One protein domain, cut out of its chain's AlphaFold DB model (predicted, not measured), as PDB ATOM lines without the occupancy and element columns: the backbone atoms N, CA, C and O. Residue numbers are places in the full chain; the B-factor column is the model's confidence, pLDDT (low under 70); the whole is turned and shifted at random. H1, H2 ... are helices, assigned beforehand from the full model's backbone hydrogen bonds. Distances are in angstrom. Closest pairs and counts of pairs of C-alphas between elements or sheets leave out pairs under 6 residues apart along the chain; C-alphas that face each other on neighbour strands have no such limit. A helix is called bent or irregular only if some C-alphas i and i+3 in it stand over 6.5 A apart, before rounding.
ATOM      1  N   PRO A  34     -28.937  27.015 206.590       70.38
ATOM      2  CA  PRO A  34     -27.613  27.512 206.919       70.38
ATOM      3  C   PRO A  34     -26.667  26.390 207.375       70.38
ATOM      4  O   PRO A  34     -27.057  25.543 208.183       70.38
ATOM      5  N   ALA A  35     -25.409  26.416 206.920       69.88
ATOM      6  CA  ALA A  35     -24.413  25.377 207.217       69.88
ATOM      7  C   ALA A  35     -24.252  25.106 208.726       69.88
ATOM      8  O   ALA A  35     -24.150  23.953 209.144       69.88
ATOM      9  N   TRP A  36     -24.348  26.146 209.562       72.81
ATOM     10  CA  TRP A  36     -24.332  26.015 211.023       72.81
ATOM     11  C   TRP A  36     -25.472  25.141 211.560       72.81
ATOM     12  O   TRP A  36     -25.248  24.295 212.422       72.81
ATOM     13  N   CYS A  37     -26.686  25.290 211.026       78.19
ATOM     14  CA  CYS A  37     -27.842  24.505 211.446       78.19
ATOM     15  C   CYS A  37     -27.687  23.035 211.034       78.19
ATOM     16  O   CYS A  37     -28.084  22.140 211.779       78.19
ATOM     17  N   MET A  38     -27.074  22.776 209.877       78.06
ATOM     18  CA  MET A  38     -26.794  21.420 209.408       78.06
ATOM     19  C   MET A  38     -25.715  20.731 210.253       78.06
ATOM     20  O   MET A  38     -25.874  19.561 210.592       78.06
ATOM     21  N   VAL A  39     -24.654  21.444 210.645       81.25
ATOM     22  CA  VAL A  39     -23.607  20.892 211.522       81.25
ATOM     23  C   VAL A  39     -24.149  20.627 212.927       81.25
ATOM     24  O   VAL A  39     -23.946  19.535 213.451       81.25
ATOM     25  N   LEU A  40     -24.887  21.571 213.523       86.56
ATOM     26  CA  LEU A  40     -25.493  21.380 214.846       86.56
ATOM     27  C   LEU A  40     -26.536  20.258 214.837       86.56
ATOM     28  O   LEU A  40     -26.488  19.369 215.684       86.56
ATOM     29  N   GLY A  41     -27.451  20.275 213.866       86.19
ATOM     30  CA  GLY A  41     -28.488  19.256 213.725       86.19
ATOM     31  C   GLY A  41     -27.911  17.879 213.405       86.19
ATOM     32  O   GLY A  41     -28.319  16.886 214.004       86.19
ATOM     33  N   GLY A  42     -26.914  17.814 212.519       85.12
ATOM     34  CA  GLY A  42     -26.205  16.583 212.182       85.12
ATOM     35  C   GLY A  42     -25.447  16.007 213.376       85.12
ATOM     36  O   GLY A  42     -25.563  14.816 213.653       85.12
ATOM     37  N   ALA A  43     -24.732  16.840 214.135       85.75
ATOM     38  CA  ALA A  43     -24.015  16.404 215.332       85.75
ATOM     39  C   ALA A  43     -24.971  15.933 216.442       85.75
ATOM     40  O   ALA A  43     -24.727  14.894 217.056       85.75
ATOM     41  N   ALA A  44     -26.092  16.633 216.652       90.25
ATOM     42  CA  ALA A  44     -27.154  16.207 217.562       90.25
ATOM     43  C   ALA A  44     -27.732  14.841 217.161       90.25
ATOM     44  O   ALA A  44     -27.831  13.932 217.986       90.25
ATOM     45  N   LEU A  45     -28.061  14.674 215.876       89.06
ATOM     46  CA  LEU A  45     -28.610  13.435 215.335       89.06
ATOM     47  C   LEU A  45     -27.627  12.270 215.490       89.06
ATOM     48  O   LEU A  45     -28.021  11.191 215.928       89.06
ATOM     49  N   ILE A  46     -26.345  12.487 215.178       88.19
ATOM     50  CA  ILE A  46     -25.295  11.480 215.373       88.19
ATOM     51  C   ILE A  46     -25.208  11.093 216.852       88.19
ATOM     52  O   ILE A  46     -25.156   9.902 217.153       88.19
ATOM     53  N   GLY A  47     -25.254  12.060 217.773       88.00
ATOM     54  CA  GLY A  47     -25.252  11.797 219.215       88.00
ATOM     55  C   GLY A  47     -26.393  10.875 219.653       88.00
ATOM     56  O   GLY A  47     -26.160   9.880 220.340       88.00
ATOM     57  N   VAL A  48     -27.616  11.144 219.184       91.50
ATOM     58  CA  VAL A  48     -28.790  10.293 219.447       91.50
ATOM     59  C   VAL A  48     -28.610   8.893 218.849       91.50
ATOM     60  O   VAL A  48     -28.804   7.897 219.546       91.50
ATOM     61  N   ILE A  49     -28.200   8.799 217.580       90.12
ATOM     62  CA  ILE A  49     -28.025   7.520 216.870       90.12
ATOM     63  C   ILE A  49     -26.966   6.651 217.546       90.12
ATOM     64  O   ILE A  49     -27.185   5.455 217.741       90.12
ATOM     65  N   VAL A  50     -25.825   7.236 217.916       89.94
ATOM     66  CA  VAL A  50     -24.746   6.517 218.604       89.94
ATOM     67  C   VAL A  50     -25.242   5.975 219.935       89.94
ATOM     68  O   VAL A  50     -24.923   4.841 220.282       89.94
ATOM     69  N   ASN A  51     -26.062   6.738 220.653       92.12
ATOM     70  CA  ASN A  51     -26.598   6.295 221.926       92.12
ATOM     71  C   ASN A  51     -27.633   5.158 221.783       92.12
ATOM     72  O   ASN A  51     -27.573   4.173 222.516       92.12
ATOM     73  N   ILE A  52     -28.515   5.223 220.779       90.31
ATOM     74  CA  ILE A  52     -29.409   4.104 220.417       90.31
ATOM     75  C   ILE A  52     -28.587   2.856 220.073       90.31
ATOM     76  O   ILE A  52     -28.887   1.750 220.529       90.31
ATOM     77  N   LEU A  53     -27.526   3.025 219.280       89.62
ATOM     78  CA  LEU A  53     -26.641   1.929 218.902       89.62
ATOM     79  C   LEU A  53     -25.903   1.355 220.118       89.62
ATOM     80  O   LEU A  53     -25.744   0.141 220.200       89.62
ATOM     81  N   ALA A  54     -25.482   2.197 221.062       89.69
ATOM     82  CA  ALA A  54     -24.812   1.770 222.283       89.69
ATOM     83  C   ALA A  54     -25.707   0.844 223.113       89.69
ATOM     84  O   ALA A  54     -25.262  -0.239 223.488       89.69
ATOM     85  N   ILE A  55     -26.979   1.213 223.312       89.62
ATOM     86  CA  ILE A  55     -27.954   0.352 224.000       89.62
ATOM     87  C   ILE A  55     -28.074  -0.993 223.270       89.62
ATOM     88  O   ILE A  55     -27.899  -2.043 223.886       89.62
ATOM     89  N   LYS A  56     -28.261  -0.984 221.945       87.81
ATOM     90  CA  LYS A  56     -28.357  -2.229 221.162       87.81
ATOM     91  C   LYS A  56     -27.117  -3.109 221.278       87.81
ATOM     92  O   LYS A  56     -27.247  -4.315 221.410       87.81
ATOM     93  N   VAL A  57     -25.922  -2.525 221.253       89.12
ATOM     94  CA  VAL A  57     -24.651  -3.257 221.386       89.12
ATOM     95  C   VAL A  57     -24.487  -3.875 222.781       89.12
ATOM     96  O   VAL A  57     -23.852  -4.922 222.929       89.12
ATOM     97  N   VAL A  58     -25.039  -3.237 223.814       89.62
ATOM     98  CA  VAL A  58     -24.960  -3.728 225.193       89.62
ATOM     99  C   VAL A  58     -25.939  -4.878 225.433       89.62
ATOM    100  O   VAL A  58     -25.509  -5.913 225.948       89.62
ATOM    101  N   PHE A  59     -27.208  -4.721 225.048       86.88
ATOM    102  CA  PHE A  59     -28.288  -5.643 225.429       86.88
ATOM    103  C   PHE A  59     -28.596  -6.721 224.384       86.88
ATOM    104  O   PHE A  59     -28.874  -7.860 224.749       86.88
ATOM    105  N   GLU A  60     -28.497  -6.410 223.092       84.12
ATOM    106  CA  GLU A  60     -28.861  -7.328 222.010       84.12
ATOM    107  C   GLU A  60     -27.620  -7.809 221.241       84.12
ATOM    108  O   GLU A  60     -26.641  -7.078 221.137       84.12
ATOM    109  N   PRO A  61     -27.617  -9.003 220.626       82.12
ATOM    110  CA  PRO A  61     -28.517 -10.124 220.875       82.12
ATOM    111  C   PRO A  61     -28.107 -10.907 222.140       82.12
ATOM    112  O   PRO A  61     -26.918 -10.988 222.465       82.12
ATOM    113  N   GLY A  62     -29.084 -11.516 222.823       76.62
ATOM    114  CA  GLY A  62     -28.857 -12.363 224.006       76.62
ATOM    115  C   GLY A  62     -27.961 -13.574 223.726       76.62
ATOM    116  O   GLY A  62     -27.030 -13.879 224.474       76.62
ATOM    117  N   GLU A  63     -28.184 -14.218 222.583       80.06
ATOM    118  CA  GLU A  63     -27.420 -15.373 222.114       80.06
ATOM    119  C   GLU A  63     -26.461 -15.003 220.973       80.06
ATOM    120  O   GLU A  63     -26.721 -14.052 220.229       80.06
ATOM    121  N   PRO A  64     -25.347 -15.741 220.799       81.06
ATOM    122  CA  PRO A  64     -24.400 -15.485 219.722       81.06
ATOM    123  C   PRO A  64     -25.047 -15.707 218.347       81.06
ATOM    124  O   PRO A  64     -25.301 -16.834 217.928       81.06
ATOM    125  N   GLN A  65     -25.259 -14.616 217.611       82.31
ATOM    126  CA  GLN A  65     -25.821 -14.626 216.264       82.31
ATOM    127  C   GLN A  65     -24.743 -14.487 215.173       82.31
ATOM    128  O   GLN A  65     -23.634 -13.988 215.416       82.31
ATOM    129  N   PRO A  66     -25.049 -14.903 213.928       79.25
ATOM    130  CA  PRO A  66     -24.143 -14.743 212.796       79.25
ATOM    131  C   PRO A  66     -23.780 -13.275 212.524       79.25
ATOM    132  O   PRO A  66     -24.613 -12.370 212.623       79.25
ATOM    133  N   ARG A  67     -22.540 -13.037 212.074       76.19
ATOM    134  CA  ARG A  67     -21.980 -11.685 211.871       76.19
ATOM    135  C   ARG A  67     -22.688 -10.853 210.788       76.19
ATOM    136  O   ARG A  67     -22.511  -9.640 210.769       76.19
ATOM    137  N   TYR A  68     -23.475 -11.473 209.905       78.50
ATOM    138  CA  TYR A  68     -24.233 -10.752 208.875       78.50
ATOM    139  C   TYR A  68     -25.428  -9.973 209.449       78.50
ATOM    140  O   TYR A  68     -25.848  -8.992 208.846       78.50
ATOM    141  N   ARG A  69     -25.974 -10.401 210.599       76.00
ATOM    142  CA  ARG A  69     -27.138  -9.766 211.236       76.00
ATOM    143  C   ARG A  69     -26.728  -8.772 212.318       76.00
ATOM    144  O   ARG A  69     -27.286  -7.686 212.390       76.00
ATOM    145  N   TYR A  70     -25.717  -9.124 213.112       76.44
ATOM    146  CA  TYR A  70     -25.162  -8.264 214.153       76.44
ATOM    147  C   TYR A  70     -23.639  -8.208 214.040       76.44
ATOM    148  O   TYR A  70     -22.954  -9.224 214.182       76.44
ATOM    149  N   LEU A  71     -23.087  -7.006 213.840       79.25
ATOM    150  CA  LEU A  71     -21.636  -6.809 213.703       79.25
ATOM    151  C   LEU A  71     -20.865  -7.286 214.948       79.25
ATOM    152  O   LEU A  71     -19.745  -7.794 214.834       79.25
ATOM    153  N   TRP A  72     -21.483  -7.157 216.125       79.19
ATOM    154  CA  TRP A  72     -20.916  -7.504 217.429       79.19
ATOM    155  C   TRP A  72     -21.160  -8.960 217.865       79.19
ATOM    156  O   TRP A  72     -20.610  -9.366 218.886       79.19
ATOM    157  N   LYS A  73     -21.869  -9.778 217.064       81.38
ATOM    158  CA  LYS A  73     -22.242 -11.195 217.305       81.38
ATOM    159  C   LYS A  73     -23.118 -11.457 218.541       81.38
ATOM    160  O   LYS A  73     -24.087 -12.189 218.418       81.38
ATOM    161  N   GLN A  74     -22.780 -10.898 219.701       82.88
ATOM    162  CA  GLN A  74     -23.494 -11.049 220.969       82.88
ATOM    163  C   GLN A  74     -23.418  -9.742 221.763       82.88
ATOM    164  O   GLN A  74     -22.381  -9.072 221.728       82.88
ATOM    165  N   GLY A  75     -24.493  -9.397 222.473       86.12
ATOM    166  CA  GLY A  75     -24.518  -8.250 223.375       86.12
ATOM    167  C   GLY A  75     -23.435  -8.360 224.450       86.12
ATOM    168  O   GLY A  75     -23.105  -9.458 224.919       86.12
ATOM    169  N   LEU A  76     -22.849  -7.227 224.847       87.69
ATOM    170  CA  LEU A  76     -21.785  -7.218 225.861       87.69
ATOM    171  C   LEU A  76     -22.273  -7.729 227.222       87.69
ATOM    172  O   LEU A  76     -21.499  -8.374 227.932       87.69
ATOM    173  N   LEU A  77     -23.526  -7.438 227.577       88.69
ATOM    174  CA  LEU A  77     -24.096  -7.782 228.872       88.69
ATOM    175  C   LEU A  77     -24.421  -9.283 228.986       88.69
ATOM    176  O   LEU A  77     -23.900  -9.902 229.914       88.69
ATOM    177  N   PRO A  78     -25.118  -9.921 228.021       86.00
ATOM    178  CA  PRO A  78     -25.254 -11.381 227.976       86.00
ATOM    179  C   PRO A  78     -23.903 -12.111 227.986       86.00
ATOM    180  O   PRO A  78     -23.722 -13.103 228.685       86.00
ATOM    181  N   LYS A  79     -22.901 -11.574 227.277       86.75
ATOM    182  CA  LYS A  79     -21.544 -12.143 227.260       86.75
ATOM    183  C   LYS A  79     -20.859 -12.115 228.635       86.75
ATOM    184  O   LYS A  79     -20.002 -12.956 228.901       86.75
ATOM    185  N   ARG A  80     -21.197 -11.149 229.494       89.94
ATOM    186  CA  ARG A  80     -20.660 -10.992 230.860       89.94
ATOM    187  C   ARG A  80     -21.708 -11.268 231.941       89.94
ATOM    188  O   ARG A  80     -21.556 -10.798 233.067       89.94
ATOM    189  N   GLN A  81     -22.739 -12.057 231.629       88.75
ATOM    190  CA  GLN A  81     -23.873 -12.301 232.524       88.75
ATOM    191  C   GLN A  81     -23.437 -12.744 233.924       88.75
ATOM    192  O   GLN A  81     -23.955 -12.228 234.903       88.75
ATOM    193  N   HIS A  82     -22.461 -13.648 234.058       90.19
ATOM    194  CA  HIS A  82     -22.037 -14.138 235.377       90.19
ATOM    195  C   HIS A  82     -21.459 -13.053 236.299       90.19
ATOM    196  O   HIS A  82     -21.650 -13.135 237.517       90.19
ATOM    197  N   GLU A  83     -20.750 -12.073 235.732       91.75
ATOM    198  CA  GLU A  83     -20.200 -10.921 236.458       91.75
ATOM    199  C   GLU A  83     -21.302  -9.894 236.735       91.75
ATOM    200  O   GLU A  83     -21.462  -9.453 237.872       91.75
ATOM    201  N   ALA A  84     -22.103  -9.571 235.713       91.12
ATOM    202  CA  ALA A  84     -23.206  -8.620 235.813       91.12
ATOM    203  C   ALA A  84     -24.267  -9.068 236.830       91.12
ATOM    204  O   ALA A  84     -24.722  -8.266 237.635       91.12
ATOM    205  N   ALA A  85     -24.604 -10.359 236.853       92.12
ATOM    206  CA  ALA A  85     -25.545 -10.956 237.796       92.12
ATOM    207  C   ALA A  85     -25.092 -10.802 239.253       92.12
ATOM    208  O   ALA A  85     -25.914 -10.495 240.110       92.12
ATOM    209  N   ALA A  86     -23.797 -10.987 239.535       92.75
ATOM    210  CA  ALA A  86     -23.263 -10.833 240.886       92.75
ATOM    211  C   ALA A  86     -23.291  -9.368 241.342       92.75
ATOM    212  O   ALA A  86     -23.732  -9.073 242.446       92.75
ATOM    213  N   GLN A  87     -22.882  -8.438 240.474       91.81
ATOM    214  CA  GLN A  87     -22.927  -7.004 240.788       91.81
ATOM    215  C   GLN A  87     -24.362  -6.507 240.982       91.81
ATOM    216  O   GLN A  87     -24.641  -5.768 241.922       91.81
ATOM    217  N   PHE A  88     -25.281  -6.952 240.124       90.56
ATOM    218  CA  PHE A  88     -26.690  -6.597 240.228       90.56
ATOM    219  C   PHE A  88     -27.326  -7.166 241.501       90.56
ATOM    220  O   PHE A  88     -28.015  -6.444 242.215       90.56
ATOM    221  N   ALA A  89     -27.041  -8.426 241.843       91.00
ATOM    222  CA  ALA A  89     -27.487  -9.030 243.096       91.00
ATOM    223  C   ALA A  89     -26.936  -8.296 244.327       91.00
ATOM    224  O   ALA A  89     -27.677  -8.075 245.284       91.00
ATOM    225  N   HIS A  90     -25.667  -7.883 244.290       91.94
ATOM    226  CA  HIS A  90     -25.052  -7.107 245.362       91.94
ATOM    227  C   HIS A  90     -25.776  -5.773 245.563       91.94
ATOM    228  O   HIS A  90     -26.236  -5.487 246.670       91.94
ATOM    229  N   MET A  91     -25.968  -5.007 244.486       90.06
ATOM    230  CA  MET A  91     -26.677  -3.725 244.517       90.06
ATOM    231  C   MET A  91     -28.123  -3.888 245.003       90.06
ATOM    232  O   MET A  91     -28.561  -3.186 245.911       90.06
ATOM    233  N   LEU A  92     -28.849  -4.884 244.487       87.69
ATOM    234  CA  LEU A  92     -30.211  -5.174 244.938       87.69
ATOM    235  C   LEU A  92     -30.271  -5.528 246.424       87.69
ATOM    236  O   LEU A  92     -31.167  -5.055 247.115       87.69
ATOM    237  N   SER A  93     -29.345  -6.342 246.926       87.06
ATOM    238  CA  SER A  93     -29.349  -6.781 248.329       87.06
ATOM    239  C   SER A  93     -29.021  -5.664 249.323       87.06
ATOM    240  O   SER A  93     -29.491  -5.692 250.458       87.06
ATOM    241  N   THR A  94     -28.223  -4.682 248.901       83.44
ATOM    242  CA  THR A  94     -27.714  -3.611 249.765       83.44
ATOM    243  C   THR A  94     -28.559  -2.346 249.694       83.44
ATOM    244  O   THR A  94     -28.717  -1.677 250.713       83.44
ATOM    245  N   GLU A  95     -29.131  -2.030 248.532       82.94
ATOM    246  CA  GLU A  95     -29.870  -0.780 248.326       82.94
ATOM    247  C   GLU A  95     -31.391  -0.973 248.331       82.94
ATOM    248  O   GLU A  95     -32.120  -0.115 248.830       82.94
ATOM    249  N   VAL A  96     -31.892  -2.108 247.826       81.38
ATOM    250  CA  VAL A  96     -33.336  -2.319 247.616       81.38
ATOM    251  C   VAL A  96     -33.919  -3.294 248.639       81.38
ATOM    252  O   VAL A  96     -34.784  -2.919 249.431       81.38
ATOM    253  N   LEU A  97     -33.420  -4.532 248.667       78.56
ATOM    254  CA  LEU A  97     -33.892  -5.646 249.497       78.56
ATOM    255  C   LEU A  97     -33.282  -5.627 250.907       78.56
ATOM    256  O   LEU A  97     -32.828  -6.647 251.424       78.56
ATOM    257  N   THR A  98     -33.271  -4.455 251.540       73.62
ATOM    258  CA  THR A  98     -32.814  -4.316 252.926       73.62
ATOM    259  C   THR A  98     -33.894  -4.792 253.897       73.62
ATOM    260  O   THR A  98     -35.088  -4.665 253.619       73.62
ATOM    261  N   VAL A  99     -33.498  -5.312 255.066       70.50
ATOM    262  CA  VAL A  99     -34.447  -5.754 256.111       70.50
ATOM    263  C   VAL A  99     -35.396  -4.618 256.490       70.50
ATOM    264  O   VAL A  99     -36.594  -4.845 256.645       70.50
ATOM    265  N   THR A 100     -34.886  -3.387 256.560       67.38
ATOM    266  CA  THR A 100     -35.675  -2.187 256.844       67.38
ATOM    267  C   THR A 100     -36.713  -1.909 255.762       67.38
ATOM    268  O   THR A 100     -37.889  -1.751 256.086       67.38
ATOM    269  N   ASN A 101     -36.317  -1.884 254.483       68.81
ATOM    270  CA  ASN A 101     -37.247  -1.623 253.381       68.81
ATOM    271  C   ASN A 101     -38.279  -2.744 253.245       68.81
ATOM    272  O   ASN A 101     -39.466  -2.464 253.105       68.81
ATOM    273  N   PHE A 102     -37.849  -4.000 253.356       72.12
ATOM    274  CA  PHE A 102     -38.724  -5.163 253.257       72.12
ATOM    275  C   PHE A 102     -39.734  -5.221 254.408       72.12
ATOM    276  O   PHE A 102     -40.922  -5.407 254.169       72.12
ATOM    277  N   SER A 103     -39.294  -4.992 255.651       66.94
ATOM    278  CA  SER A 103     -40.190  -4.964 256.818       66.94
ATOM    279  C   SER A 103     -41.170  -3.797 256.741       66.94
ATOM    280  O   SER A 103     -42.342  -3.951 257.070       66.94
ATOM    281  N   ARG A 104     -40.715  -2.633 256.265       68.56
ATOM    282  CA  ARG A 104     -41.580  -1.469 256.070       68.56
ATOM    283  C   ARG A 104     -42.625  -1.716 254.983       68.56
ATOM    284  O   ARG A 104     -43.787  -1.406 255.205       68.56
ATOM    285  N   GLU A 105     -42.240  -2.294 253.851       72.44
ATOM    286  CA  GLU A 105     -43.177  -2.634 252.773       72.44
ATOM    287  C   GLU A 105     -44.163  -3.726 253.209       72.44
ATOM    288  O   GLU A 105     -45.351  -3.654 252.916       72.44
ATOM    289  N   LEU A 106     -43.711  -4.714 253.985       68.94
ATOM    290  CA  LEU A 106     -44.587  -5.755 254.517       68.94
ATOM    291  C   LEU A 106     -45.578  -5.248 255.566       68.94
ATOM    292  O   LEU A 106     -46.676  -5.787 255.629       68.94
ATOM    293  N   LEU A 107     -45.206  -4.263 256.388       65.06
ATOM    294  CA  LEU A 107     -46.063  -3.729 257.455       65.06
ATOM    295  C   LEU A 107     -46.945  -2.564 256.989       65.06
ATOM    296  O   LEU A 107     -48.056  -2.410 257.484       65.06
ATOM    297  N   PHE A 108     -46.470  -1.751 256.042       64.81
ATOM    298  CA  PHE A 108     -47.118  -0.497 255.633       64.81
ATOM    299  C   PHE A 108     -47.390  -0.389 254.125       64.81
ATOM    300  O   PHE A 108     -47.913   0.631 253.677       64.81
ATOM    301  N   GLY A 109     -47.018  -1.396 253.333       66.44
ATOM    302  CA  GLY A 109     -47.259  -1.435 251.889       66.44
ATOM    303  C   GLY A 109     -48.683  -1.861 251.527       66.44
ATOM    304  O   GLY A 109     -49.561  -1.993 252.379       66.44
ATOM    305  N   ALA A 110     -48.926  -2.131 250.243       67.12
ATOM    306  CA  ALA A 110     -50.274  -2.368 249.697       67.12
ATOM    307  C   ALA A 110     -51.033  -3.568 250.309       67.12
ATOM    308  O   ALA A 110     -52.246  -3.688 250.143       67.12
ATOM    309  N   SER A 111     -50.330  -4.476 250.993       61.38
ATOM    310  CA  SER A 111     -50.913  -5.606 251.736       61.38
ATOM    311  C   SER A 111     -50.556  -5.593 253.230       61.38
ATOM    312  O   SER A 111     -50.692  -6.624 253.887       61.38
ATOM    313  N   GLY A 112     -50.126  -4.443 253.767       61.38
ATOM    314  CA  GLY A 112     -49.668  -4.284 255.150       61.38
ATOM    315  C   GLY A 112     -50.670  -4.776 256.189       61.38
ATOM    316  O   GLY A 112     -50.314  -5.562 257.061       61.38
ATOM    317  N   ASP A 113     -51.950  -4.442 256.010       60.94
ATOM    318  CA  ASP A 113     -53.027  -4.872 256.910       60.94
ATOM    319  C   ASP A 113     -53.170  -6.401 256.981       60.94
ATOM    320  O   ASP A 113     -53.426  -6.962 258.045       60.94
ATOM    321  N   LYS A 114     -52.965  -7.103 255.857       65.94
ATOM    322  CA  LYS A 114     -53.065  -8.573 255.793       65.94
ATOM    323  C   LYS A 114     -51.861  -9.241 256.443       65.94
ATOM    324  O   LYS A 114     -52.018 -10.229 257.155       65.94
ATOM    325  N   THR A 115     -50.668  -8.699 256.214       65.69
ATOM    326  CA  THR A 115     -49.438  -9.209 256.823       65.69
ATOM    327  C   THR A 115     -49.415  -8.935 258.325       65.69
ATOM    328  O   THR A 115     -49.042  -9.816 259.093       65.69
ATOM    329  N   ALA A 116     -49.875  -7.762 258.765       64.00
ATOM    330  CA  ALA A 116     -50.032  -7.436 260.180       64.00
ATOM    331  C   ALA A 116     -51.058  -8.352 260.867       64.00
ATOM    332  O   ALA A 116     -50.799  -8.825 261.971       64.00
ATOM    333  N   ALA A 117     -52.177  -8.662 260.198       65.19
ATOM    334  CA  ALA A 117     -53.161  -9.622 260.699       65.19
ATOM    335  C   ALA A 117     -52.576 -11.039 260.832       65.19
ATOM    336  O   ALA A 117     -52.742 -11.666 261.874       65.19
ATOM    337  N   PHE A 118     -51.829 -11.511 259.828       67.69
ATOM    338  CA  PHE A 118     -51.183 -12.828 259.859       67.69
ATOM    339  C   PHE A 118     -50.095 -12.928 260.939       67.69
ATOM    340  O   PHE A 118     -50.040 -13.903 261.683       67.69
ATOM    341  N   ILE A 119     -49.246 -11.902 261.074       66.94
ATOM    342  CA  ILE A 119     -48.254 -11.842 262.157       66.94
ATOM    343  C   ILE A 119     -48.965 -11.811 263.516       66.94
ATOM    344  O   ILE A 119     -48.537 -12.499 264.438       66.94
ATOM    345  N   GLY A 120     -50.059 -11.055 263.642       61.09
ATOM    346  CA  GLY A 120     -50.871 -11.006 264.855       61.09
ATOM    347  C   GLY A 120     -51.455 -12.366 265.242       61.09
ATOM    348  O   GLY A 120     -51.417 -12.719 266.418       61.09
ATOM    349  N   GLU A 121     -51.933 -13.140 264.268       68.94
ATOM    350  CA  GLU A 121     -52.475 -14.490 264.463       68.94
ATOM    351  C   GLU A 121     -51.394 -15.465 264.952       68.94
ATOM    352  O   GLU A 121     -51.545 -16.050 266.026       68.94
ATOM    353  N   VAL A 122     -50.256 -15.535 264.250       66.31
ATOM    354  CA  VAL A 122     -49.121 -16.413 264.596       66.31
ATOM    355  C   VAL A 122     -48.518 -16.052 265.957       66.31
ATOM    356  O   VAL A 122     -48.219 -16.927 266.768       66.31
ATOM    357  N   VAL A 123     -48.361 -14.757 266.245       64.50
ATOM    358  CA  VAL A 123     -47.865 -14.302 267.551       64.50
ATOM    359  C   VAL A 123     -48.880 -14.610 268.645       64.50
ATOM    360  O   VAL A 123     -48.469 -15.014 269.727       64.50
ATOM    361  N   SER A 124     -50.188 -14.469 268.395       58.78
ATOM    362  CA  SER A 124     -51.204 -14.840 269.385       58.78
ATOM    363  C   SER A 124     -51.127 -16.326 269.728       58.78
ATOM    364  O   SER A 124     -51.164 -16.674 270.902       58.78
ATOM    365  N   GLU A 125     -50.924 -17.197 268.740       60.34
ATOM    366  CA  GLU A 125     -50.863 -18.645 268.932       60.34
ATOM    367  C   GLU A 125     -49.642 -19.055 269.778       60.34
ATOM    368  O   GLU A 125     -49.775 -19.775 270.772       60.34
ATOM    369  N   GLU A 126     -48.470 -18.486 269.484       57.56
ATOM    370  CA  GLU A 126     -47.223 -18.745 270.219       57.56
ATOM    371  C   GLU A 126     -47.199 -18.105 271.618       57.56
ATOM    372  O   GLU A 126     -46.765 -18.715 272.601       57.56
ATOM    373  N   VAL A 127     -47.717 -16.881 271.750       56.00
ATOM    374  CA  VAL A 127     -47.831 -16.190 273.044       56.00
ATOM    375  C   VAL A 127     -48.809 -16.925 273.957       56.00
ATOM    376  O   VAL A 127     -48.527 -17.072 275.148       56.00
ATOM    377  N   THR A 128     -49.904 -17.464 273.417       54.94
ATOM    378  CA  THR A 128     -50.828 -18.313 274.183       54.94
ATOM    379  C   THR A 128     -50.126 -19.595 274.648       54.94
ATOM    380  O   THR A 128     -50.280 -19.991 275.805       54.94
ATOM    381  N   GLY A 129     -49.264 -20.193 273.819       55.41
ATOM    382  CA  GLY A 129     -48.463 -21.370 274.180       55.41
ATOM    383  C   GLY A 129     -47.477 -21.144 275.337       55.41
ATOM    384  O   GLY A 129     -47.351 -21.996 276.218       55.41
ATOM    385  N   ILE A 130     -46.816 -19.983 275.385       53.03
ATOM    386  CA  ILE A 130     -45.779 -19.675 276.391       53.03
ATOM    387  C   ILE A 130     -46.370 -19.073 277.675       53.03
ATOM    388  O   ILE A 130     -45.887 -19.349 278.775       53.03
ATOM    389  N   LEU A 131     -47.419 -18.253 277.570       47.25
ATOM    390  CA  LEU A 131     -47.970 -17.518 278.711       47.25
ATOM    391  C   LEU A 131     -49.009 -18.302 279.523       47.25
ATOM    392  O   LEU A 131     -49.276 -17.916 280.659       47.25
ATOM    393  N   THR A 132     -49.563 -19.411 279.025       53.06
ATOM    394  CA  THR A 132     -50.601 -20.178 279.751       53.06
ATOM    395  C   THR A 132     -50.188 -20.623 281.176       53.06
ATOM    396  O   THR A 132     -50.992 -20.475 282.105       53.06
ATOM    397  N   PRO A 133     -48.949 -21.089 281.447       51.31
ATOM    398  CA  PRO A 133     -48.547 -21.471 282.808       51.31
ATOM    399  C   PRO A 133     -48.295 -20.266 283.733       51.31
ATOM    400  O   PRO A 133     -48.600 -20.311 284.925       51.31
ATOM    401  N   VAL A 134     -47.747 -19.176 283.186       49.47
ATOM    402  CA  VAL A 134     -47.318 -17.992 283.957       49.47
ATOM    403  C   VAL A 134     -48.489 -17.045 284.225       49.47
ATOM    404  O   VAL A 134     -48.606 -16.473 285.306       49.47
ATOM    405  N   VAL A 135     -49.405 -16.911 283.267       49.81
ATOM    406  CA  VAL A 135     -50.584 -16.050 283.391       49.81
ATOM    407  C   VAL A 135     -51.675 -16.726 284.216       49.81
ATOM    408  O   VAL A 135     -52.338 -16.027 284.967       49.81
ATOM    409  N   SER A 136     -51.829 -18.058 284.206       50.41
ATOM    410  CA  SER A 136     -52.846 -18.721 285.052       50.41
ATOM    411  C   SER A 136     -52.588 -18.575 286.558       50.41
ATOM    412  O   SER A 136     -53.533 -18.495 287.343       50.41
ATOM    413  N   SER A 137     -51.323 -18.461 286.970       47.66
ATOM    414  CA  SER A 137     -50.937 -18.277 288.374       47.66
ATOM    415  C   SER A 137     -51.072 -16.818 288.845       47.66
ATOM    416  O   SER A 137     -51.450 -16.573 289.992       47.66
ATOM    417  N   VAL A 138     -50.862 -15.840 287.958       48.38
ATOM    418  CA  VAL A 138     -51.015 -14.403 288.265       48.38
ATOM    419  C   VAL A 138     -52.455 -13.906 288.041       48.38
ATOM    420  O   VAL A 138     -52.962 -13.082 288.804       48.38
ATOM    421  N   ALA A 139     -53.178 -14.443 287.056       50.19
ATOM    422  CA  ALA A 139     -54.554 -14.052 286.738       50.19
ATOM    423  C   ALA A 139     -55.547 -14.427 287.848       50.19
ATOM    424  O   ALA A 139     -56.499 -13.685 288.092       50.19
ATOM    425  N   HIS A 140     -55.291 -15.515 288.583       45.22
ATOM    426  CA  HIS A 140     -56.125 -15.904 289.722       45.22
ATOM    427  C   HIS A 140     -56.027 -14.948 290.922       45.22
ATOM    428  O   HIS A 140     -56.921 -14.957 291.765       45.22
ATOM    429  N   THR A 141     -54.982 -14.116 291.006       45.34
ATOM    430  CA  THR A 141     -54.777 -13.178 292.125       45.34
ATOM    431  C   THR A 141     -55.101 -11.726 291.782       45.34
ATOM    432  O   THR A 141     -55.457 -10.973 292.683       45.34
ATOM    433  N   LEU A 142     -55.032 -11.327 290.507       47.81
ATOM    434  CA  LEU A 142     -55.212  -9.922 290.112       47.81
ATOM    435  C   LEU A 142     -56.484  -9.610 289.325       47.81
ATOM    436  O   LEU A 142     -56.770  -8.435 289.131       47.81
ATOM    437  N   GLY A 143     -57.277 -10.608 288.923       50.62
ATOM    438  CA  GLY A 143     -58.690 -10.435 288.555       50.62
ATOM    439  C   GLY A 143     -59.039  -9.461 287.421       50.62
ATOM    440  O   GLY A 143     -60.218  -9.340 287.126       50.62
ATOM    441  N   LEU A 144     -58.090  -8.774 286.783       46.44
ATOM    442  CA  LEU A 144     -58.311  -7.832 285.686       46.44
ATOM    443  C   LEU A 144     -57.006  -7.640 284.906       46.44
ATOM    444  O   LEU A 144     -56.280  -6.671 285.113       46.44
ATOM    445  N   VAL A 145     -56.707  -8.539 283.971       44.72
ATOM    446  CA  VAL A 145     -55.767  -8.213 282.893       44.72
ATOM    447  C   VAL A 145     -56.411  -8.644 281.583       44.72
ATOM    448  O   VAL A 145     -56.350  -9.808 281.202       44.72
ATOM    449  N   ASN A 146     -57.078  -7.699 280.916       47.56
ATOM    450  CA  ASN A 146     -57.562  -7.889 279.551       47.56
ATOM    451  C   ASN A 146     -56.345  -8.016 278.630       47.56
ATOM    452  O   ASN A 146     -55.764  -7.006 278.217       47.56
ATOM    453  N   LEU A 147     -55.961  -9.259 278.346       49.06
ATOM    454  CA  LEU A 147     -54.848  -9.625 277.470       49.06
ATOM    455  C   LEU A 147     -54.968  -8.954 276.092       49.06
ATOM    456  O   LEU A 147     -53.963  -8.474 275.577       49.06
ATOM    457  N   ASP A 148     -56.188  -8.770 275.583       49.41
ATOM    458  CA  ASP A 148     -56.468  -8.086 274.310       49.41
ATOM    459  C   ASP A 148     -55.929  -6.646 274.275       49.41
ATOM    460  O   ASP A 148     -55.367  -6.188 273.280       49.41
ATOM    461  N   SER A 149     -56.037  -5.923 275.395       45.56
ATOM    462  CA  SER A 149     -55.565  -4.537 275.494       45.56
ATOM    463  C   SER A 149     -54.043  -4.430 275.621       45.56
ATOM    464  O   SER A 149     -53.459  -3.432 275.195       45.56
ATOM    465  N   LEU A 150     -53.394  -5.465 276.166       45.78
ATOM    466  CA  LEU A 150     -51.937  -5.588 276.197       45.78
ATOM    467  C   LEU A 150     -51.393  -6.014 274.839       45.78
ATOM    468  O   LEU A 150     -50.385  -5.468 274.420       45.78
ATOM    469  N   GLN A 151     -52.069  -6.914 274.127       49.31
ATOM    470  CA  GLN A 151     -51.678  -7.349 272.788       49.31
ATOM    471  C   GLN A 151     -51.784  -6.202 271.780       49.31
ATOM    472  O   GLN A 151     -50.851  -5.969 271.022       49.31
ATOM    473  N   GLN A 152     -52.859  -5.410 271.824       50.12
ATOM    474  CA  GLN A 152     -53.028  -4.276 270.914       50.12
ATOM    475  C   GLN A 152     -52.040  -3.130 271.195       50.12
ATOM    476  O   GLN A 152     -51.561  -2.479 270.264       50.12
ATOM    477  N   ARG A 153     -51.684  -2.906 272.469       45.88
ATOM    478  CA  ARG A 153     -50.632  -1.951 272.854       45.88
ATOM    479  C   ARG A 153     -49.240  -2.480 272.531       45.88
ATOM    480  O   ARG A 153     -48.448  -1.733 271.975       45.88
ATOM    481  N   ALA A 154     -48.985  -3.765 272.769       47.00
ATOM    482  CA  ALA A 154     -47.743  -4.424 272.398       47.00
ATOM    483  C   ALA A 154     -47.541  -4.388 270.886       47.00
ATOM    484  O   ALA A 154     -46.459  -4.031 270.468       47.00
ATOM    485  N   SER A 155     -48.552  -4.644 270.049       46.38
ATOM    486  CA  SER A 155     -48.430  -4.522 268.589       46.38
ATOM    487  C   SER A 155     -48.129  -3.088 268.140       46.38
ATOM    488  O   SER A 155     -47.258  -2.890 267.298       46.38
ATOM    489  N   ALA A 156     -48.784  -2.077 268.722       52.75
ATOM    490  CA  ALA A 156     -48.501  -0.671 268.411       52.75
ATOM    491  C   ALA A 156     -47.108  -0.218 268.897       52.75
ATOM    492  O   ALA A 156     -46.466   0.625 268.270       52.75
ATOM    493  N   GLU A 157     -46.621  -0.784 269.998       47.72
ATOM    494  CA  GLU A 157     -45.320  -0.472 270.592       47.72
ATOM    495  C   GLU A 157     -44.182  -1.276 269.929       47.72
ATOM    496  O   GLU A 157     -43.116  -0.723 269.684       47.72
ATOM    497  N   PHE A 158     -44.426  -2.516 269.483       50.03
ATOM    498  CA  PHE A 158     -43.502  -3.340 268.682       50.03
ATOM    499  C   PHE A 158     -43.252  -2.720 267.305       50.03
ATOM    500  O   PHE A 158     -42.133  -2.759 266.806       50.03
ATOM    501  N   VAL A 159     -44.272  -2.091 266.711       51.88
ATOM    502  CA  VAL A 159     -44.145  -1.316 265.466       51.88
ATOM    503  C   VAL A 159     -43.232  -0.094 265.649       51.88
ATOM    504  O   VAL A 159     -42.515   0.276 264.721       51.88
ATOM    505  N   ASN A 160     -43.189   0.485 266.853       49.88
ATOM    506  CA  ASN A 160     -42.296   1.598 267.186       49.88
ATOM    507  C   ASN A 160     -40.906   1.152 267.681       49.88
ATOM    508  O   ASN A 160     -39.954   1.912 267.534       49.88
ATOM    509  N   PHE A 161     -40.767  -0.070 268.208       46.91
ATOM    510  CA  PHE A 161     -39.490  -0.683 268.622       46.91
ATOM    511  C   PHE A 161     -38.780  -1.469 267.508       46.91
ATOM    512  O   PHE A 161     -37.584  -1.747 267.610       46.91
ATOM    513  N   ALA A 162     -39.490  -1.805 266.427       52.88
ATOM    514  CA  ALA A 162     -38.937  -2.480 265.257       52.88
ATOM    515  C   ALA A 162     -37.700  -1.779 264.657       52.88
ATOM    516  O   ALA A 162     -36.788  -2.487 264.233       52.88
ATOM    517  N   PRO A 163     -37.578  -0.437 264.637       52.81
ATOM    518  CA  PRO A 163     -36.369   0.190 264.134       52.81
ATOM    519  C   PRO A 163     -35.133  -0.236 264.941       52.81
ATOM    520  O   PRO A 163     -34.224  -0.841 264.404       52.81
ATOM    521  N   GLU A 164     -35.076  -0.063 266.255       48.38
ATOM    522  CA  GLU A 164     -33.795  -0.251 266.959       48.38
ATOM    523  C   GLU A 164     -33.282  -1.704 266.998       48.38
ATOM    524  O   GLU A 164     -32.070  -1.923 266.976       48.38
ATOM    525  N   VAL A 165     -34.166  -2.708 266.963       50.41
ATOM    526  CA  VAL A 165     -33.771  -4.133 267.001       50.41
ATOM    527  C   VAL A 165     -33.360  -4.670 265.621       50.41
ATOM    528  O   VAL A 165     -32.467  -5.513 265.531       50.41
ATOM    529  N   PHE A 166     -33.939  -4.151 264.529       51.62
ATOM    530  CA  PHE A 166     -33.554  -4.513 263.154       51.62
ATOM    531  C   PHE A 166     -32.414  -3.647 262.585       51.62
ATOM    532  O   PHE A 166     -32.000  -3.848 261.444       51.62
ATOM    533  N   TYR A 167     -31.884  -2.687 263.350       55.84
ATOM    534  CA  TYR A 167     -30.861  -1.735 262.893       55.84
ATOM    535  C   TYR A 167     -29.434  -2.102 263.323       55.84
ATOM    536  O   TYR A 167     -28.515  -1.296 263.151       55.84
ATOM    537  N   SER A 168     -29.183  -3.316 263.829       59.28
ATOM    538  CA  SER A 168     -27.796  -3.759 263.973       59.28
ATOM    539  C   SER A 168     -27.193  -3.956 262.579       59.28
ATOM    540  O   SER A 168     -27.609  -4.799 261.778       59.28
ATOM    541  N   LYS A 169     -26.217  -3.104 262.258       63.75
ATOM    542  CA  LYS A 169     -25.538  -3.075 260.959       63.75
ATOM    543  C   LYS A 169     -24.980  -4.454 260.590       63.75
ATOM    544  O   LYS A 169     -25.114  -4.888 259.453       63.75
ATOM    545  N   GLU A 170     -24.470  -5.177 261.583       65.69
ATOM    546  CA  GLU A 170     -23.928  -6.531 261.443       65.69
ATOM    547  C   GLU A 170     -24.990  -7.575 261.051       65.69
ATOM    548  O   GLU A 170     -24.735  -8.404 260.176       65.69
ATOM    549  N   PHE A 171     -26.202  -7.521 261.623       65.69
ATOM    550  CA  PHE A 171     -27.288  -8.439 261.255       65.69
ATOM    551  C   PHE A 171     -27.797  -8.166 259.837       65.69
ATOM    552  O   PHE A 171     -28.032  -9.098 259.064       65.69
ATOM    553  N   ASN A 172     -27.915  -6.888 259.465       70.06
ATOM    554  CA  ASN A 172     -28.315  -6.490 258.117       70.06
ATOM    555  C   ASN A 172     -27.284  -6.903 257.065       70.06
ATOM    556  O   ASN A 172     -27.669  -7.415 256.017       70.06
ATOM    557  N   GLU A 173     -25.989  -6.768 257.355       76.38
ATOM    558  CA  GLU A 173     -24.918  -7.223 256.464       76.38
ATOM    559  C   GLU A 173     -24.928  -8.748 256.271       76.38
ATOM    560  O   GLU A 173     -24.748  -9.235 255.153       76.38
ATOM    561  N   GLU A 174     -25.173  -9.528 257.329       80.69
ATOM    562  CA  GLU A 174     -25.254 -10.989 257.218       80.69
ATOM    563  C   GLU A 174     -26.464 -11.439 256.381       80.69
ATOM    564  O   GLU A 174     -26.354 -12.340 255.541       80.69
ATOM    565  N   LYS A 175     -27.628 -10.805 256.577       80.06
ATOM    566  CA  LYS A 175     -28.832 -11.090 255.781       80.06
ATOM    567  C   LYS A 175     -28.675 -10.637 254.333       80.06
ATOM    568  O   LYS A 175     -29.009 -11.414 253.439       80.06
ATOM    569  N   ALA A 176     -28.116  -9.450 254.095       82.50
ATOM    570  CA  ALA A 176     -27.839  -8.941 252.755       82.50
ATOM    571  C   ALA A 176     -26.939  -9.907 251.974       82.50
ATOM    572  O   ALA A 176     -27.287 -10.281 250.860       82.50
ATOM    573  N   LYS A 177     -25.874 -10.443 252.591       87.31
ATOM    574  CA  LYS A 177     -25.012 -11.467 251.964       87.31
ATOM    575  C   LYS A 177     -25.767 -12.739 251.567       87.31
ATOM    576  O   LYS A 177     -25.490 -13.317 250.519       87.31
ATOM    577  N   LYS A 178     -26.718 -13.194 252.389       87.88
ATOM    578  CA  LYS A 178     -27.556 -14.367 252.071       87.88
ATOM    579  C   LYS A 178     -28.484 -14.087 250.886       87.88
ATOM    580  O   LYS A 178     -28.602 -14.932 250.000       87.88
ATOM    581  N   ILE A 179     -29.099 -12.904 250.854       87.50
ATOM    582  CA  ILE A 179     -29.951 -12.456 249.742       87.50
ATOM    583  C   ILE A 179     -29.121 -12.303 248.464       87.50
ATOM    584  O   ILE A 179     -29.526 -12.801 247.418       87.50
ATOM    585  N   GLU A 180     -27.943 -11.685 248.550       90.94
ATOM    586  CA  GLU A 180     -27.000 -11.518 247.442       90.94
ATOM    587  C   GLU A 180     -26.606 -12.866 246.831       90.94
ATOM    588  O   GLU A 180     -26.694 -13.044 245.614       90.94
ATOM    589  N   ALA A 181     -26.197 -13.829 247.664       92.56
ATOM    590  CA  ALA A 181     -25.796 -15.155 247.204       92.56
ATOM    591  C   ALA A 181     -26.950 -15.873 246.488       92.56
ATOM    592  O   ALA A 181     -26.768 -16.391 245.384       92.56
ATOM    593  N   PHE A 182     -28.148 -15.837 247.080       91.69
ATOM    594  CA  PHE A 182     -29.347 -16.430 246.495       91.69
ATOM    595  C   PHE A 182     -29.731 -15.770 245.163       91.69
ATOM    596  O   PHE A 182     -29.954 -16.457 244.166       91.69
ATOM    597  N   ALA A 183     -29.771 -14.437 245.114       90.62
ATOM    598  CA  ALA A 183     -30.104 -13.691 243.905       90.62
ATOM    599  C   ALA A 183     -29.067 -13.927 242.794       90.62
ATOM    600  O   ALA A 183     -29.438 -14.159 241.646       90.62
ATOM    601  N   THR A 184     -27.775 -13.963 243.138       93.75
ATOM    602  CA  THR A 184     -26.689 -14.264 242.191       93.75
ATOM    603  C   THR A 184     -26.870 -15.636 241.551       93.75
ATOM    604  O   THR A 184     -26.719 -15.774 240.337       93.75
ATOM    605  N   GLU A 185     -27.190 -16.659 242.346       94.19
ATOM    606  CA  GLU A 185     -27.441 -18.010 241.841       94.19
ATOM    607  C   GLU A 185     -28.624 -18.024 240.865       94.19
ATOM    608  O   GLU A 185     -28.514 -18.566 239.765       94.19
ATOM    609  N   ARG A 186     -29.728 -17.355 241.222       92.88
ATOM    610  CA  ARG A 186     -30.932 -17.292 240.383       92.88
ATOM    611  C   ARG A 186     -30.698 -16.543 239.077       92.88
ATOM    612  O   ARG A 186     -31.043 -17.067 238.025       92.88
ATOM    613  N   PHE A 187     -30.049 -15.382 239.111       91.94
ATOM    614  CA  PHE A 187     -29.737 -14.617 237.899       91.94
ATOM    615  C   PHE A 187     -28.756 -15.336 236.965       91.94
ATOM    616  O   PHE A 187     -28.815 -15.156 235.749       91.94
ATOM    617  N   ARG A 188     -27.860 -16.166 237.512       92.00
ATOM    618  CA  ARG A 188     -26.952 -17.009 236.717       92.00
ATOM    619  C   ARG A 188     -27.630 -18.241 236.128       92.00
ATOM    620  O   ARG A 188     -27.145 -18.749 235.124       92.00
ATOM    621  N   ALA A 189     -28.700 -18.727 236.752       93.00
ATOM    622  CA  ALA A 189     -29.484 -19.846 236.243       93.00
ATOM    623  C   ALA A 189     -30.411 -19.445 235.080       93.00
ATOM    624  O   ALA A 189     -30.874 -20.320 234.351       93.00
ATOM    625  N   LEU A 190     -30.675 -18.146 234.897       90.88
ATOM    626  CA  LEU A 190     -31.498 -17.646 233.796       90.88
ATOM    627  C   LEU A 190     -30.787 -17.773 232.438       90.88
ATOM    628  O   LEU A 190     -29.577 -17.524 232.351       90.88
ATOM    629  N   PRO A 191     -31.530 -18.062 231.354       90.94
ATOM    630  CA  PRO A 191     -31.023 -17.921 229.997       90.94
ATOM    631  C   PRO A 191     -30.480 -16.499 229.741       90.94
ATOM    632  O   PRO A 191     -31.092 -15.521 230.184       90.94
ATOM    633  N   PRO A 192     -29.375 -16.339 228.984       87.31
ATOM    634  CA  PRO A 192     -28.778 -15.024 228.725       87.31
ATOM    635  C   PRO A 192     -29.726 -14.015 228.070       87.31
ATOM    636  O   PRO A 192     -29.601 -12.812 228.297       87.31
ATOM    637  N   ALA A 193     -30.671 -14.500 227.258       87.12
ATOM    638  CA  ALA A 193     -31.695 -13.672 226.635       87.12
ATOM    639  C   ALA A 193     -32.682 -13.107 227.669       87.12
ATOM    640  O   ALA A 193     -32.894 -11.899 227.688       87.12
ATOM    641  N   GLU A 194     -33.203 -13.945 228.568       89.25
ATOM    642  CA  GLU A 194     -34.166 -13.535 229.601       89.25
ATOM    643  C   GLU A 194     -33.547 -12.560 230.606       89.25
ATOM    644  O   GLU A 194     -34.153 -11.548 230.955       89.25
ATOM    645  N   PHE A 195     -32.305 -12.812 231.040       89.94
ATOM    646  CA  PHE A 195     -31.592 -11.881 231.922       89.94
ATOM    647  C   PHE A 195     -31.371 -10.517 231.249       89.94
ATOM    648  O   PHE A 195     -31.549  -9.471 231.876       89.94
ATOM    649  N   GLY A 196     -30.993 -10.527 229.967       87.31
ATOM    650  CA  GLY A 196     -30.823  -9.311 229.176       87.31
ATOM    651  C   GLY A 196     -32.129  -8.539 229.001       87.31
ATOM    652  O   GLY A 196     -32.132  -7.325 229.178       87.31
ATOM    653  N   GLU A 197     -33.229  -9.233 228.710       88.56
ATOM    654  CA  GLU A 197     -34.564  -8.650 228.531       88.56
ATOM    655  C   GLU A 197     -35.107  -8.035 229.824       88.56
ATOM    656  O   GLU A 197     -35.625  -6.917 229.804       88.56
ATOM    657  N   MET A 198     -34.915  -8.710 230.963       89.75
ATOM    658  CA  MET A 198     -35.272  -8.180 232.282       89.75
ATOM    659  C   MET A 198     -34.602  -6.822 232.534       89.75
ATOM    660  O   MET A 198     -35.265  -5.856 232.911       89.75
ATOM    661  N   LEU A 199     -33.287  -6.731 232.305       88.62
ATOM    662  CA  LEU A 199     -32.538  -5.489 232.511       88.62
ATOM    663  C   LEU A 199     -32.842  -4.434 231.443       88.62
ATOM    664  O   LEU A 199     -32.914  -3.249 231.763       88.62
ATOM    665  N   TYR A 200     -33.037  -4.854 230.193       88.19
ATOM    666  CA  TYR A 200     -33.417  -3.958 229.106       88.19
ATOM    667  C   TYR A 200     -34.759  -3.284 229.401       88.19
ATOM    668  O   TYR A 200     -34.842  -2.066 229.315       88.19
ATOM    669  N   THR A 201     -35.761  -4.043 229.850       89.44
ATOM    670  CA  THR A 201     -37.092  -3.520 230.206       89.44
ATOM    671  C   THR A 201     -37.011  -2.470 231.314       89.44
ATOM    672  O   THR A 201     -37.690  -1.447 231.254       89.44
ATOM    673  N   ALA A 202     -36.152  -2.691 232.314       87.19
ATOM    674  CA  ALA A 202     -35.940  -1.725 233.389       87.19
ATOM    675  C   ALA A 202     -35.293  -0.420 232.885       87.19
ATOM    676  O   ALA A 202     -35.670   0.662 233.317       87.19
ATOM    677  N   ILE A 203     -34.341  -0.510 231.952       86.81
ATOM    678  CA  ILE A 203     -33.602   0.651 231.427       86.81
ATOM    679  C   ILE A 203     -34.369   1.382 230.323       86.81
ATOM    680  O   ILE A 203     -34.205   2.590 230.159       86.81
ATOM    681  N   GLU A 204     -35.205   0.684 229.558       89.00
ATOM    682  CA  GLU A 204     -35.977   1.251 228.449       89.00
ATOM    683  C   GLU A 204     -36.861   2.420 228.904       89.00
ATOM    684  O   GLU A 204     -36.988   3.410 228.182       89.00
ATOM    685  N   GLN A 205     -37.381   2.359 230.135       89.56
ATOM    686  CA  GLN A 205     -38.171   3.436 230.739       89.56
ATOM    687  C   GLN A 205     -37.387   4.751 230.879       89.56
ATOM    688  O   GLN A 205     -37.959   5.826 230.699       89.56
ATOM    689  N   ASP A 206     -36.074   4.671 231.099       91.69
ATOM    690  CA  ASP A 206     -35.189   5.826 231.284       91.69
ATOM    691  C   ASP A 206     -34.327   6.131 230.045       91.69
ATOM    692  O   ASP A 206     -33.653   7.165 229.972       91.69
ATOM    693  N   ALA A 207     -34.363   5.276 229.019       90.38
ATOM    694  CA  ALA A 207     -33.532   5.401 227.821       90.38
ATOM    695  C   ALA A 207     -33.771   6.710 227.047       90.38
ATOM    696  O   ALA A 207     -32.854   7.232 226.403       90.38
ATOM    697  N   TRP A 208     -34.972   7.291 227.139       90.62
ATOM    698  CA  TRP A 208     -35.290   8.564 226.489       90.62
ATOM    699  C   TRP A 208     -34.440   9.723 227.027       90.62
ATOM    700  O   TRP A 208     -33.992  10.562 226.239       90.62
ATOM    701  N   LEU A 209     -34.144   9.744 228.335       92.94
ATOM    702  CA  LEU A 209     -33.248  10.739 228.927       92.94
ATOM    703  C   LEU A 209     -31.861  10.619 228.306       92.94
ATOM    704  O   LEU A 209     -31.241  11.630 227.974       92.94
ATOM    705  N   LEU A 210     -31.394   9.391 228.085       91.44
ATOM    706  CA  LEU A 210     -30.100   9.134 227.471       91.44
ATOM    707  C   LEU A 210     -30.053   9.656 226.020       91.44
ATOM    708  O   LEU A 210     -29.058  10.261 225.621       91.44
ATOM    709  N   TYR A 211     -31.128   9.495 225.237       91.69
ATOM    710  CA  TYR A 211     -31.223  10.063 223.881       91.69
ATOM    711  C   TYR A 211     -31.180  11.591 223.893       91.69
ATOM    712  O   TYR A 211     -30.427  12.186 223.122       91.69
ATOM    713  N   VAL A 212     -31.931  12.226 224.794       94.50
ATOM    714  CA  VAL A 212     -31.961  13.690 224.924       94.50
ATOM    715  C   VAL A 212     -30.578  14.237 225.281       94.50
ATOM    716  O   VAL A 212     -30.101  15.167 224.628       94.50
ATOM    717  N   HIS A 213     -29.890  13.631 226.251       93.12
ATOM    718  CA  HIS A 213     -28.534  14.040 226.631       93.12
ATOM    719  C   HIS A 213     -27.523  13.797 225.505       93.12
ATOM    720  O   HIS A 213     -26.664  14.645 225.268       93.12
ATOM    721  N   GLY A 214     -27.644  12.685 224.772       90.50
ATOM    722  CA  GLY A 214     -26.821  12.411 223.594       90.50
ATOM    723  C   GLY A 214     -26.986  13.475 222.505       90.50
ATOM    724  O   GLY A 214     -25.995  13.953 221.955       90.50
ATOM    725  N   GLY A 215     -28.224  13.902 222.244       92.75
ATOM    726  CA  GLY A 215     -28.520  14.995 221.318       92.75
ATOM    727  C   GLY A 215     -27.963  16.336 221.793       92.75
ATOM    728  O   GLY A 215     -27.294  17.025 221.024       92.75
ATOM    729  N   LEU A 216     -28.165  16.681 223.067       94.56
ATOM    730  CA  LEU A 216     -27.651  17.917 223.663       94.56
ATOM    731  C   LEU A 216     -26.119  17.984 223.600       94.56
ATOM    732  O   LEU A 216     -25.560  18.991 223.170       94.56
ATOM    733  N   LEU A 217     -25.434  16.896 223.964       92.19
ATOM    734  CA  LEU A 217     -23.981  16.786 223.833       92.19
ATOM    735  C   LEU A 217     -23.544  16.886 222.370       92.19
ATOM    736  O   LEU A 217     -22.556  17.554 222.078       92.19
ATOM    737  N   GLY A 218     -24.300  16.293 221.444       89.38
ATOM    738  CA  GLY A 218     -24.074  16.441 220.009       89.38
ATOM    739  C   GLY A 218     -24.138  17.900 219.544       89.38
ATOM    740  O   GLY A 218     -23.252  18.337 218.816       89.38
ATOM    741  N   ILE A 219     -25.107  18.689 220.027       90.50
ATOM    742  CA  ILE A 219     -25.191  20.136 219.746       90.50
ATOM    743  C   ILE A 219     -23.955  20.862 220.282       90.50
ATOM    744  O   ILE A 219     -23.357  21.658 219.561       90.50
ATOM    745  N   VAL A 220     -23.547  20.582 221.523       92.25
ATOM    746  CA  VAL A 220     -22.361  21.207 222.133       92.25
ATOM    747  C   VAL A 220     -21.104  20.882 221.327       92.25
ATOM    748  O   VAL A 220     -20.330  21.781 221.002       92.25
ATOM    749  N   VAL A 221     -20.921  19.619 220.943       87.69
ATOM    750  CA  VAL A 221     -19.796  19.186 220.102       87.69
ATOM    751  C   VAL A 221     -19.850  19.856 218.729       87.69
ATOM    752  O   VAL A 221     -18.825  20.336 218.253       87.69
ATOM    753  N   GLY A 222     -21.029  19.944 218.111       86.00
ATOM    754  CA  GLY A 222     -21.227  20.650 216.845       86.00
ATOM    755  C   GLY A 222     -20.894  22.142 216.945       86.00
ATOM    756  O   GLY A 222     -20.254  22.687 216.051       86.00
ATOM    757  N   ALA A 223     -21.256  22.798 218.049       87.75
ATOM    758  CA  ALA A 223     -20.949  24.206 218.289       87.75
ATOM    759  C   ALA A 223     -19.441  24.432 218.458       87.75
ATOM    760  O   ALA A 223     -18.883  25.351 217.859       87.75
ATOM    761  N   VAL A 224     -18.763  23.557 219.208       87.44
ATOM    762  CA  VAL A 224     -17.297  23.568 219.320       87.44
ATOM    763  C   VAL A 224     -16.646  23.324 217.957       87.44
ATOM    764  O   VAL A 224     -15.677  23.998 217.616       87.44
ATOM    765  N   HIS A 225     -17.187  22.407 217.152       81.00
ATOM    766  CA  HIS A 225     -16.683  22.139 215.806       81.00
ATOM    767  C   HIS A 225     -16.783  23.378 214.905       81.00
ATOM    768  O   HIS A 225     -15.797  23.736 214.267       81.00
ATOM    769  N   LEU A 226     -17.922  24.077 214.914       83.88
ATOM    770  CA  LEU A 226     -18.112  25.327 214.167       83.88
ATOM    771  C   LEU A 226     -17.160  26.441 214.627       83.88
ATOM    772  O   LEU A 226     -16.644  27.188 213.800       83.88
ATOM    773  N   LEU A 227     -16.895  26.546 215.933       85.56
ATOM    774  CA  LEU A 227     -15.948  27.528 216.472       85.56
ATOM    775  C   LEU A 227     -14.494  27.236 216.070       85.56
ATOM    776  O   LEU A 227     -13.733  28.171 215.839       85.56
ATOM    777  N   LEU A 228     -14.101  25.959 216.001       80.75
ATOM    778  CA  LEU A 228     -12.724  25.554 215.693       80.75
ATOM    779  C   LEU A 228     -12.421  25.505 214.192       80.75
ATOM    780  O   LEU A 228     -11.336  25.909 213.782       80.75
ATOM    781  N   PHE A 229     -13.345  24.981 213.385       75.19
ATOM    782  CA  PHE A 229     -13.138  24.759 211.950       75.19
ATOM    783  C   PHE A 229     -13.719  25.869 211.070       75.19
ATOM    784  O   PHE A 229     -13.451  25.890 209.870       75.19
ATOM    785  N   GLY A 230     -14.433  26.829 211.665       65.06
ATOM    786  CA  GLY A 230     -15.024  27.950 210.946       65.06
ATOM    787  C   GLY A 230     -16.258  27.559 210.132       65.06
ATOM    788  O   GLY A 230     -16.761  26.438 210.218       65.06
TER     789      GLY A 230
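What this domain is: This is residues 34 to 230 of the 231 residues of an uncharacterized protein of Mycobacterium talmoniae (UniProt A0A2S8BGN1). A long, loosely built rod of helices is laid out in three parts, and the chain runs out along it and folds back. At one end the first and last helices, H1 and H9, cross with H8 and little H2 at their foot, H3 and H7 run side by side in the middle, and H4, bent H5 and H6 make a loose far head, where residues 128 to 134 and 136 to 144 stick out. The 197 printed residues hold nine named helices, H1 to H9 in order, and no named strand: all helix. The whole is extended, with a radius of gyration of the C-alphas of 28.5 A and spans of 99 by 39 by 29 A.

Where its parts are: Find C-alpha 35 at (-24.413, 25.377, 207.217); from there H1, residues 35 to 59, runs 36.2 A. Next come H2, residues 76 to 79, H3, residues 81 to 96, 20.4 A, and H4, residues 99 to 108. H5, residues 112 to 142, was assigned as one helix by its hydrogen bonds but is bent, with C-alphas 130 and 133 7.2 A apart; its arms are H5a, residues 112 to 130, 26.5 A, and H5b, residues 133 to 142. H6, residues 147 to 166, 26.2 A, is only just irregular, with C-alphas 160 and 163 6.8 A apart, and has a kink of 50 degrees near residue 160. Find C-alpha 169 at (-25.538, -3.075, 260.959), where H7, residues 169 to 189, begins its 30.1 A. H8 is residues 192 to 204; H9, residues 207 to 229, runs 32.3 A to C-alpha 229 at (-13.138, 24.759, 211.950).

How they stand to each other: Start at Ala 44 and Gly 218, the closest C-alphas of H1 and H9, 3.9 A apart; these helices touch at a steep tilt of 40 degrees, opposite ways. H2 touches H8, closest at C-alphas 78 and 192, 5.1 A. H3 and H7 touch at C-alphas 86 and 184, 5.0 A, opposite ways at a shallow tilt of 34 degrees, only just short of steep. H4 and H5a touch only at the corner, C-alphas 106 and 112, 5.3 A. H5b and H6 are apart. Every O i to N i+4 pair is within hydrogen-bond range in H1, H4, H5a, H7, H8 and H9; H3 has 11 of 12, H6 12 of 16, H5b 2 of 6 beside 2 of 7 O i to N i+3 pairs, and H2 is too short for an O i to N i+4 pair.

The domain as a whole: The C-alphas of Thr 141 and Gly 230, the two farthest apart, are 99.3 A apart. The printed part has no cut. Look at residues 60 to 75 for the long link, H1 to H2; the other links are tight. The mean pLDDT of the printed part is 75.3, and 72 residues are under 70, among them 106 to 171.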